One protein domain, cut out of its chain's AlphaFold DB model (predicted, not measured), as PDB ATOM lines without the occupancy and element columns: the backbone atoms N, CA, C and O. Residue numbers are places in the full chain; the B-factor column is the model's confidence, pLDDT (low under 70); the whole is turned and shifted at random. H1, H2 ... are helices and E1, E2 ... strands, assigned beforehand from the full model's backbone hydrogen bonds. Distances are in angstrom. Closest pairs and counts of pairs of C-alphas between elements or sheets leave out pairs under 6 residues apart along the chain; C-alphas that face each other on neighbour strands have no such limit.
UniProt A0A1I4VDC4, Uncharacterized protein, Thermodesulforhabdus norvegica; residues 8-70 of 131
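What this domain is: This is residues 8 to 70 of the 131 residues of an uncharacterized protein of Thermodesulforhabdus norvegica (UniProt A0A1I4VDC4). Look first for a long, strongly twisted hairpin of two strands, E2 and E3, with a loop of residues 30 to 43 as a head at one end. Near the other end the shorter strand E1 folds back along residues 17 to 23 of E2, and the helix H1 leads off from E3 as an arm whose residues 63 to 68 stick out, as do residues 69 and 70 after it. The printed part has 63 residues with three named strands and then one named helix, in the order E1, E2, E3, H1; the sheet runs E1, E2, E3, antiparallel throughout, and the class is mixed, helices and strands. The whole is extended, with a radius of gyration of the C-alphas of 18.3 A, and flat, spanning 52 by 36 by 14 A.

How they stand to each other: Begin with the inner strand E2, residues 17 to 29. Beside it runs the edge strand E3, residues 44 to 55, antiparallel at 158 degrees between their directions; in this hairpin C-alphas 25 and 48 face each other at 4.2 A, and N 24 and O 49 are within hydrogen-bond range at 2.9 A. The other edge strand, E1, residues 8 to 14, forms a hairpin with E2, antiparallel at 133 degrees; look for N 10 and O 21 at 2.8 A. The three make a meander, each strand the antiparallel neighbour of the one before. H1, residues 56 to 68, is on the sheet at a height over the sheet of 9.1 A, giving two layers, a helix on one face of a sheet. It lies over E3 and runs across the strands, at 88 degrees to E3 on the local plane. The closest C-alphas of E3 and H1 are those of Pro 53 and Ile 59, 6.6 A apart. In H1 every O i to N i+4 pair is within hydrogen-bond range.

Where its parts are: Find C-alpha 8 at (-2.525, 24.167, 8.727), where E1 begins its 19.3 A to residue 14. From C-alpha 17 at (7.725, 24.596, 25.684), E2 runs 36.9 A to residue 29. E3 comes back over 33.6 A from residue 44 to residue 55, and H1 covers 18.4 A from residue 56 to C-alpha 68 at (-15.306, 10.285, 27.235).

The domain as a whole: The two C-alphas farthest apart, those of Gly 40 and Lys 68, are 53.7 A apart. The printed part has no cut. The link from E2 to E3 is long, with 14 residues; the other two are tight. The mean pLDDT of the printed part is 84.6; look for values under 70 at residues 35 to 40 and 69 to 70.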
ATOM      1  N   THR A   8      -3.698  24.922   8.261       91.25
ATOM      2  CA  THR A   8      -2.525  24.167   8.727       91.25
ATOM      3  C   THR A   8      -2.347  24.322  10.234       91.25
ATOM      4  O   THR A   8      -2.673  25.369  10.796       91.25
ATOM      5  N   ILE A   9      -1.813  23.288  10.888       91.88
ATOM      6  CA  ILE A   9      -1.338  23.366  12.273       91.88
ATOM      7  C   ILE A   9       0.148  23.724  12.248       91.88
ATOM      8  O   ILE A   9       0.943  23.048  11.602       91.88
ATOM      9  N   ILE A  10       0.518  24.794  12.944       92.12
ATOM     10  CA  ILE A  10       1.888  25.301  13.016       92.12
ATOM     11  C   ILE A  10       2.388  25.148  14.450       92.12
ATOM     12  O   ILE A  10       1.713  25.563  15.391       92.12
ATOM     13  N   ALA A  11       3.584  24.592  14.619       91.75
ATOM     14  CA  ALA A  11       4.260  24.562  15.906       91.75
ATOM     15  C   ALA A  11       5.111  25.822  16.122       91.75
ATOM     16  O   ALA A  11       5.780  26.301  15.207       91.75
ATOM     17  N   ARG A  12       5.131  26.335  17.353       91.44
ATOM     18  CA  ARG A  12       6.004  27.426  17.803       91.44
ATOM     19  C   ARG A  12       6.664  27.046  19.123       91.44
ATOM     20  O   ARG A  12       5.993  26.573  20.033       91.44
ATOM     21  N   LYS A  13       7.970  27.281  19.251       92.56
ATOM     22  CA  LYS A  13       8.710  27.080  20.504       92.56
ATOM     23  C   LYS A  13       8.814  28.412  21.249       92.56
ATOM     24  O   LYS A  13       9.175  29.418  20.643       92.56
ATOM     25  N   ARG A  14       8.493  28.429  22.543       88.25
ATOM     26  CA  ARG A  14       8.797  29.551  23.450       88.25
ATOM     27  C   ARG A  14       9.444  28.983  24.710       88.25
ATOM     28  O   ARG A  14       8.827  28.182  25.412       88.25
ATOM     29  N   GLY A  15      10.697  29.361  24.963       89.75
ATOM     30  CA  GLY A  15      11.522  28.721  25.990       89.75
ATOM     31  C   GLY A  15      11.664  27.219  25.726       89.75
ATOM     32  O   GLY A  15      11.924  26.807  24.593       89.75
ATOM     33  N   ASN A  16      11.431  26.398  26.752       90.38
ATOM     34  CA  ASN A  16      11.469  24.938  26.629       90.38
ATOM     35  C   ASN A  16      10.117  24.299  26.247       90.38
ATOM     36  O   ASN A  16      10.004  23.080  26.194       90.38
ATOM     37  N   ARG A  17       9.074  25.101  25.987       87.44
ATOM     38  CA  ARG A  17       7.725  24.596  25.684       87.44
ATOM     39  C   ARG A  17       7.378  24.770  24.206       87.44
ATOM     40  O   ARG A  17       7.701  25.791  23.586       87.44
ATOM     41  N   LYS A  18       6.711  23.759  23.641       91.25
ATOM     42  CA  LYS A  18       6.216  23.743  22.260       91.25
ATOM     43  C   LYS A  18       4.703  23.942  22.261       91.25
ATOM     44  O   LYS A  18       3.965  23.214  22.911       91.25
ATOM     45  N   TYR A  19       4.273  24.931  21.499       92.38
ATOM     46  CA  TYR A  19       2.898  25.385  21.390       92.38
ATOM     47  C   TYR A  19       2.397  25.166  19.973       92.38
ATOM     48  O   TYR A  19       3.164  25.312  19.017       92.38
ATOM     49  N   TYR A  20       1.116  24.861  19.824       93.12
ATOM     50  CA  TYR A  20       0.507  24.636  18.520       93.12
ATOM     51  C   TYR A  20      -0.504  25.731  18.211       93.12
ATOM     52  O   TYR A  20      -1.147  26.274  19.103       93.12
ATOM     53  N   TYR A  21      -0.612  26.079  16.931       91.75
ATOM     54  CA  TYR A  21      -1.529  27.087  16.411       91.75
ATOM     55  C   TYR A  21      -2.267  26.521  15.210       91.75
ATOM     56  O   TYR A  21      -1.641  26.034  14.270       91.75
ATOM     57  N   TYR A  22      -3.590  26.646  15.195       93.00
ATOM     58  CA  TYR A  22      -4.360  26.479  13.970       93.00
ATOM     59  C   TYR A  22      -4.297  27.782  13.177       93.00
ATOM     60  O   TYR A  22      -4.747  28.824  13.653       93.00
ATOM     61  N   SER A  23      -3.733  27.742  11.974       91.56
ATOM     62  CA  SER A  23      -3.565  28.909  11.113       91.56
ATOM     63  C   SER A  23      -4.370  28.744   9.830       91.56
ATOM     64  O   SER A  23      -4.267  27.726   9.142       91.56
ATOM     65  N   ARG A  24      -5.157  29.768   9.488       92.00
ATOM     66  CA  ARG A  24      -5.888  29.865   8.220       92.00
ATOM     67  C   ARG A  24      -5.592  31.202   7.556       92.00
ATOM     68  O   ARG A  24      -5.849  32.247   8.153       92.00
ATOM     69  N   SER A  25      -5.138  31.168   6.309       88.31
ATOM     70  CA  SER A  25      -4.890  32.373   5.506       88.31
ATOM     71  C   SER A  25      -5.876  32.468   4.349       88.31
ATOM     72  O   SER A  25      -6.101  31.486   3.647       88.31
ATOM     73  N   TYR A  26      -6.480  33.636   4.149       85.56
ATOM     74  CA  TYR A  26      -7.460  33.887   3.087       85.56
ATOM     75  C   TYR A  26      -7.365  35.332   2.585       85.56
ATOM     76  O   TYR A  26      -6.773  36.190   3.238       85.56
ATOM     77  N   ARG A  27      -7.904  35.610   1.392       82.81
ATOM     78  CA  ARG A  27      -7.881  36.958   0.803       82.81
ATOM     79  C   ARG A  27      -9.160  37.714   1.140       82.81
ATOM     80  O   ARG A  27     -10.252  37.193   0.925       82.81
ATOM     81  N   VAL A  28      -9.002  38.950   1.602       86.00
ATOM     82  CA  VAL A  28     -10.088  39.903   1.871       86.00
ATOM     83  C   VAL A  28      -9.905  41.127   0.978       86.00
ATOM     84  O   VAL A  28      -8.777  41.504   0.643       86.00
ATOM     85  N   LYS A  29     -11.010  41.721   0.530       84.25
ATOM     86  CA  LYS A  29     -10.992  42.981  -0.219       84.25
ATOM     87  C   LYS A  29     -10.692  44.131   0.737       84.25
ATOM     88  O   LYS A  29     -11.186  44.137   1.856       84.25
ATOM     89  N   VAL A  30      -9.823  45.050   0.316       82.75
ATOM     90  CA  VAL A  30      -9.463  46.217   1.137       82.75
ATOM     91  C   VAL A  30     -10.665  47.152   1.265       82.75
ATOM     92  O   VAL A  30     -10.935  47.641   2.352       82.75
ATOM     93  N   ASP A  31     -11.400  47.331   0.168       82.00
ATOM     94  CA  ASP A  31     -12.705  47.982   0.155       82.00
ATOM     95  C   ASP A  31     -13.812  46.909   0.228       82.00
ATOM     96  O   ASP A  31     -13.885  46.067  -0.676       82.00
ATOM     97  N   PRO A  32     -14.658  46.905   1.276       76.25
ATOM     98  CA  PRO A  32     -15.774  45.969   1.412       76.25
ATOM     99  C   PRO A  32     -16.780  46.007   0.254       76.25
ATOM    100  O   PRO A  32     -17.413  44.987  -0.018       76.25
ATOM    101  N   ASN A  33     -16.905  47.142  -0.444       79.38
ATOM    102  CA  ASN A  33     -17.848  47.324  -1.551       79.38
ATOM    103  C   ASN A  33     -17.309  46.802  -2.892       79.38
ATOM    104  O   ASN A  33     -18.045  46.705  -3.875       79.38
ATOM    105  N   ALA A  34     -16.027  46.433  -2.956       78.94
ATOM    106  CA  ALA A  34     -15.402  45.935  -4.171       78.94
ATOM    107  C   ALA A  34     -15.701  44.438  -4.381       78.94
ATOM    108  O   ALA A  34     -15.280  43.578  -3.605       78.94
ATOM    109  N   THR A  35     -16.394  44.097  -5.468       67.56
ATOM    110  CA  THR A  35     -17.014  42.769  -5.648       67.56
ATOM    111  C   THR A  35     -16.274  41.814  -6.591       67.56
ATOM    112  O   THR A  35     -16.463  40.600  -6.508       67.56
ATOM    113  N   GLY A  36     -15.412  42.305  -7.484       66.12
ATOM    114  CA  GLY A  36     -14.860  41.468  -8.559       66.12
ATOM    115  C   GLY A  36     -13.572  40.699  -8.215       66.12
ATOM    116  O   GLY A  36     -12.899  40.948  -7.215       66.12
ATOM    117  N   LYS A  37     -13.196  39.755  -9.086       62.38
ATOM    118  CA  LYS A  37     -11.891  39.048  -9.085       62.38
ATOM    119  C   LYS A  37     -10.988  39.450 -10.262       62.38
ATOM    120  O   LYS A  37      -9.862  38.975 -10.361       62.38
ATOM    121  N   THR A  38     -11.487  40.302 -11.151       65.00
ATOM    122  CA  THR A  38     -10.841  40.755 -12.388       65.00
ATOM    123  C   THR A  38      -9.906  41.943 -12.149       65.00
ATOM    124  O   THR A  38      -9.975  42.621 -11.117       65.00
ATOM    125  N   ARG A  39      -9.001  42.215 -13.094       58.25
ATOM    126  CA  ARG A  39      -8.143  43.410 -13.063       58.25
ATOM    127  C   ARG A  39      -9.035  44.661 -13.003       58.25
ATOM    128  O   ARG A  39      -9.978  44.767 -13.772       58.25
ATOM    129  N   GLY A  40      -8.778  45.554 -12.045       64.62
ATOM    130  CA  GLY A  40      -9.608  46.746 -11.789       64.62
ATOM    131  C   GLY A  40     -10.684  46.583 -10.705       64.62
ATOM    132  O   GLY A  40     -11.214  47.575 -10.225       64.62
ATOM    133  N   SER A  41     -10.952  45.367 -10.217       70.00
ATOM    134  CA  SER A  41     -12.013  45.092  -9.226       70.00
ATOM    135  C   SER A  41     -11.666  45.396  -7.754       70.00
ATOM    136  O   SER A  41     -12.211  44.778  -6.835       70.00
ATOM    137  N   GLY A  42     -10.715  46.295  -7.505       74.81
ATOM    138  CA  GLY A  42     -10.272  46.669  -6.159       74.81
ATOM    139  C   GLY A  42      -9.194  45.757  -5.551       74.81
ATOM    140  O   GLY A  42      -9.112  44.549  -5.814       74.81
ATOM    141  N   LYS A  43      -8.336  46.362  -4.717       80.94
ATOM    142  CA  LYS A  43      -7.179  45.710  -4.081       80.94
ATOM    143  C   LYS A  43      -7.631  44.653  -3.062       80.94
ATOM    144  O   LYS A  43      -8.622  44.824  -2.354       80.94
ATOM    145  N   SER A  44      -6.876  43.561  -2.957       83.69
ATOM    146  CA  SER A  44      -7.085  42.523  -1.939       83.69
ATOM    147  C   SER A  44      -5.831  42.326  -1.100       83.69
ATOM    148  O   SER A  44      -4.721  42.373  -1.628       83.69
ATOM    149  N   LYS A  45      -6.018  42.030   0.185       85.69
ATOM    150  CA  LYS A  45      -4.962  41.699   1.146       85.69
ATOM    151  C   LYS A  45      -5.132  40.258   1.630       85.69
ATOM    152  O   LYS A  45      -6.254  39.767   1.741       85.69
ATOM    153  N   VAL A  46      -4.026  39.571   1.906       87.44
ATOM    154  CA  VAL A  46      -4.051  38.270   2.593       87.44
ATOM    155  C   VAL A  46      -4.134  38.521   4.095       87.44
ATOM    156  O   VAL A  46      -3.316  39.255   4.649       87.44
ATOM    157  N   VAL A  47      -5.118  37.912   4.745       88.25
ATOM    158  CA  VAL A  47      -5.306  37.940   6.195       88.25
ATOM    159  C   VAL A  47      -5.070  36.533   6.731       88.25
ATOM    160  O   VAL A  47      -5.597  35.560   6.190       88.25
ATOM    161  N   THR A  48      -4.282  36.427   7.800       89.62
ATOM    162  CA  THR A  48      -4.022  35.165   8.501       89.62
ATOM    163  C   THR A  48      -4.687  35.209   9.865       89.62
ATOM    164  O   THR A  48      -4.353  36.052  10.693       89.62
ATOM    165  N   ARG A  49      -5.616  34.284  10.110       91.38
ATOM    166  CA  ARG A  49      -6.220  34.061  11.423       91.38
ATOM    167  C   ARG A  49      -5.505  32.901  12.099       91.38
ATOM    168  O   ARG A  49      -5.440  31.811  11.528       91.38
ATOM    169  N   GLN A  50      -5.006  33.133  13.309       91.56
ATOM    170  CA  GLN A  50      -4.404  32.103  14.150       91.56
ATOM    171  C   GLN A  50      -5.273  31.880  15.383       91.56
ATOM    172  O   GLN A  50      -5.694  32.836  16.027       91.56
ATOM    173  N   VAL A  51      -5.548  30.619  15.692       92.06
ATOM    174  CA  VAL A  51      -6.216  30.188  16.922       92.06
ATOM    175  C   VAL A  51      -5.200  29.382  17.718       92.06
ATOM    176  O   VAL A  51      -4.510  28.542  17.140       92.06
ATOM    177  N   TYR A  52      -5.084  29.663  19.014       90.44
ATOM    178  CA  TYR A  52      -4.165  28.989  19.926       90.44
ATOM    179  C   TYR A  52      -4.902  27.868  20.681       90.44
ATOM    180  O   TYR A  52      -5.634  28.169  21.619       90.44
ATOM    181  N   PRO A  53      -4.767  26.598  20.255       84.62
ATOM    182  CA  PRO A  53      -5.347  25.450  20.947       84.62
ATOM    183  C   PRO A  53      -4.605  25.021  22.222       84.62
ATOM    184  O   PRO A  53      -5.195  24.284  22.998       84.62
ATOM    185  N   GLY A  54      -3.350  25.438  22.441       89.94
ATOM    186  CA  GLY A  54      -2.560  25.019  23.609       89.94
ATOM    187  C   GLY A  54      -1.270  24.269  23.265       89.94
ATOM    188  O   GLY A  54      -0.728  24.385  22.151       89.94
ATOM    189  N   THR A  55      -0.750  23.519  24.236       93.31
ATOM    190  CA  THR A  55       0.338  22.543  24.045       93.31
ATOM    191  C   THR A  55      -0.186  21.227  23.453       93.31
ATOM    192  O   THR A  55      -1.372  21.088  23.157       93.31
ATOM    193  N   ALA A  56       0.701  20.251  23.226       90.38
ATOM    194  CA  ALA A  56       0.268  18.923  22.780       90.38
ATOM    195  C   ALA A  56      -0.598  18.230  23.843       90.38
ATOM    196  O   ALA A  56      -1.584  17.581  23.500       90.38
ATOM    197  N   GLU A  57      -0.243  18.403  25.114       92.38
ATOM    198  CA  GLU A  57      -0.944  17.827  26.259       92.38
ATOM    199  C   GLU A  57      -2.355  18.416  26.395       92.38
ATOM    200  O   GLU A  57      -3.309  17.661  26.571       92.38
ATOM    201  N   ASP A  58      -2.507  19.734  26.217       90.81
ATOM    202  CA  ASP A  58      -3.817  20.403  26.233       90.81
ATOM    203  C   ASP A  58      -4.744  19.856  25.135       90.81
ATOM    204  O   ASP A  58      -5.917  19.558  25.374       90.81
ATOM    205  N   ILE A  59      -4.203  19.684  23.923       91.12
ATOM    206  CA  ILE A  59      -4.950  19.149  22.778       91.12
ATOM    207  C   ILE A  59      -5.358  17.696  23.033       91.12
ATOM    208  O   ILE A  59      -6.502  17.329  22.758       91.12
ATOM    209  N   LEU A  60      -4.442  16.871  23.547       92.75
ATOM    210  CA  LEU A  60      -4.722  15.472  23.857       92.75
ATOM    211  C   LEU A  60      -5.831  15.360  24.905       92.75
ATOM    212  O   LEU A  60      -6.806  14.645  24.677       92.75
ATOM    213  N   LYS A  61      -5.730  16.128  25.994       91.81
ATOM    214  CA  LYS A  61      -6.734  16.161  27.059       91.81
ATOM    215  C   LYS A  61      -8.119  16.516  26.517       91.81
ATOM    216  O   LYS A  61      -9.082  15.811  26.804       91.81
ATOM    217  N   LEU A  62      -8.213  17.537  25.665       87.19
ATOM    218  CA  LEU A  62      -9.481  17.954  25.059       87.19
ATOM    219  C   LEU A  62     -10.083  16.865  24.152       87.19
ATOM    220  O   LEU A  62     -11.297  16.661  24.147       87.19
ATOM    221  N   ILE A  63      -9.250  16.138  23.400       89.19
ATOM    222  CA  ILE A  63      -9.699  15.007  22.568       89.19
ATOM    223  C   ILE A  63     -10.183  13.846  23.442       89.19
ATOM    224  O   ILE A  63     -11.204  13.229  23.133       89.19
ATOM    225  N   GLU A  64      -9.461  13.529  24.513       90.25
ATOM    226  CA  GLU A  64      -9.829  12.459  25.439       90.25
ATOM    227  C   GLU A  64     -11.126  12.768  26.187       90.25
ATOM    228  O   GLU A  64     -11.997  11.904  26.269       90.25
ATOM    229  N   GLU A  65     -11.301  13.995  26.673       85.94
ATOM    230  CA  GLU A  65     -12.545  14.454  27.300       85.94
ATOM    231  C   GLU A  65     -13.714  14.407  26.309       85.94
ATOM    232  O   GLU A  65     -14.762  13.839  26.618       85.94
ATOM    233  N   ALA A  66     -13.526  14.888  25.076       82.12
ATOM    234  CA  ALA A  66     -14.557  14.818  24.040       82.12
ATOM    235  C   ALA A  66     -14.950  13.374  23.671       82.12
ATOM    236  O   ALA A  66     -16.098  13.122  23.305       82.12
ATOM    237  N   ARG A  67     -14.015  12.417  23.761       80.00
ATOM    238  CA  ARG A  67     -14.301  10.982  23.580       80.00
ATOM    239  C   ARG A  67     -15.029  10.379  24.778       80.00
ATOM    240  O   ARG A  67     -15.923   9.566  24.579       80.00
ATOM    241  N   LYS A  68     -14.658  10.761  26.002       78.06
ATOM    242  CA  LYS A  68     -15.306  10.285  27.235       78.06
ATOM    243  C   LYS A  68     -16.751  10.773  27.346       78.06
ATOM    244  O   LYS A  68     -17.608  10.019  27.785       78.06
ATOM    245  N   HIS A  69     -17.025  11.995  26.894       63.47
ATOM    246  CA  HIS A  69     -18.351  12.620  26.921       63.47
ATOM    247  C   HIS A  69     -19.102  12.507  25.590       63.47
ATOM    248  O   HIS A  69     -19.866  13.400  25.223       63.47
ATOM    249  N   GLN A  70     -18.905  11.415  24.843       65.88
ATOM    250  CA  GLN A  70     -19.728  11.117  23.672       65.88
ATOM    251  C   GLN A  70     -21.122  10.664  24.120       65.88
ATOM    252  O   GLN A  70     -21.493   9.496  24.021       65.88
TER     253      GLN A  70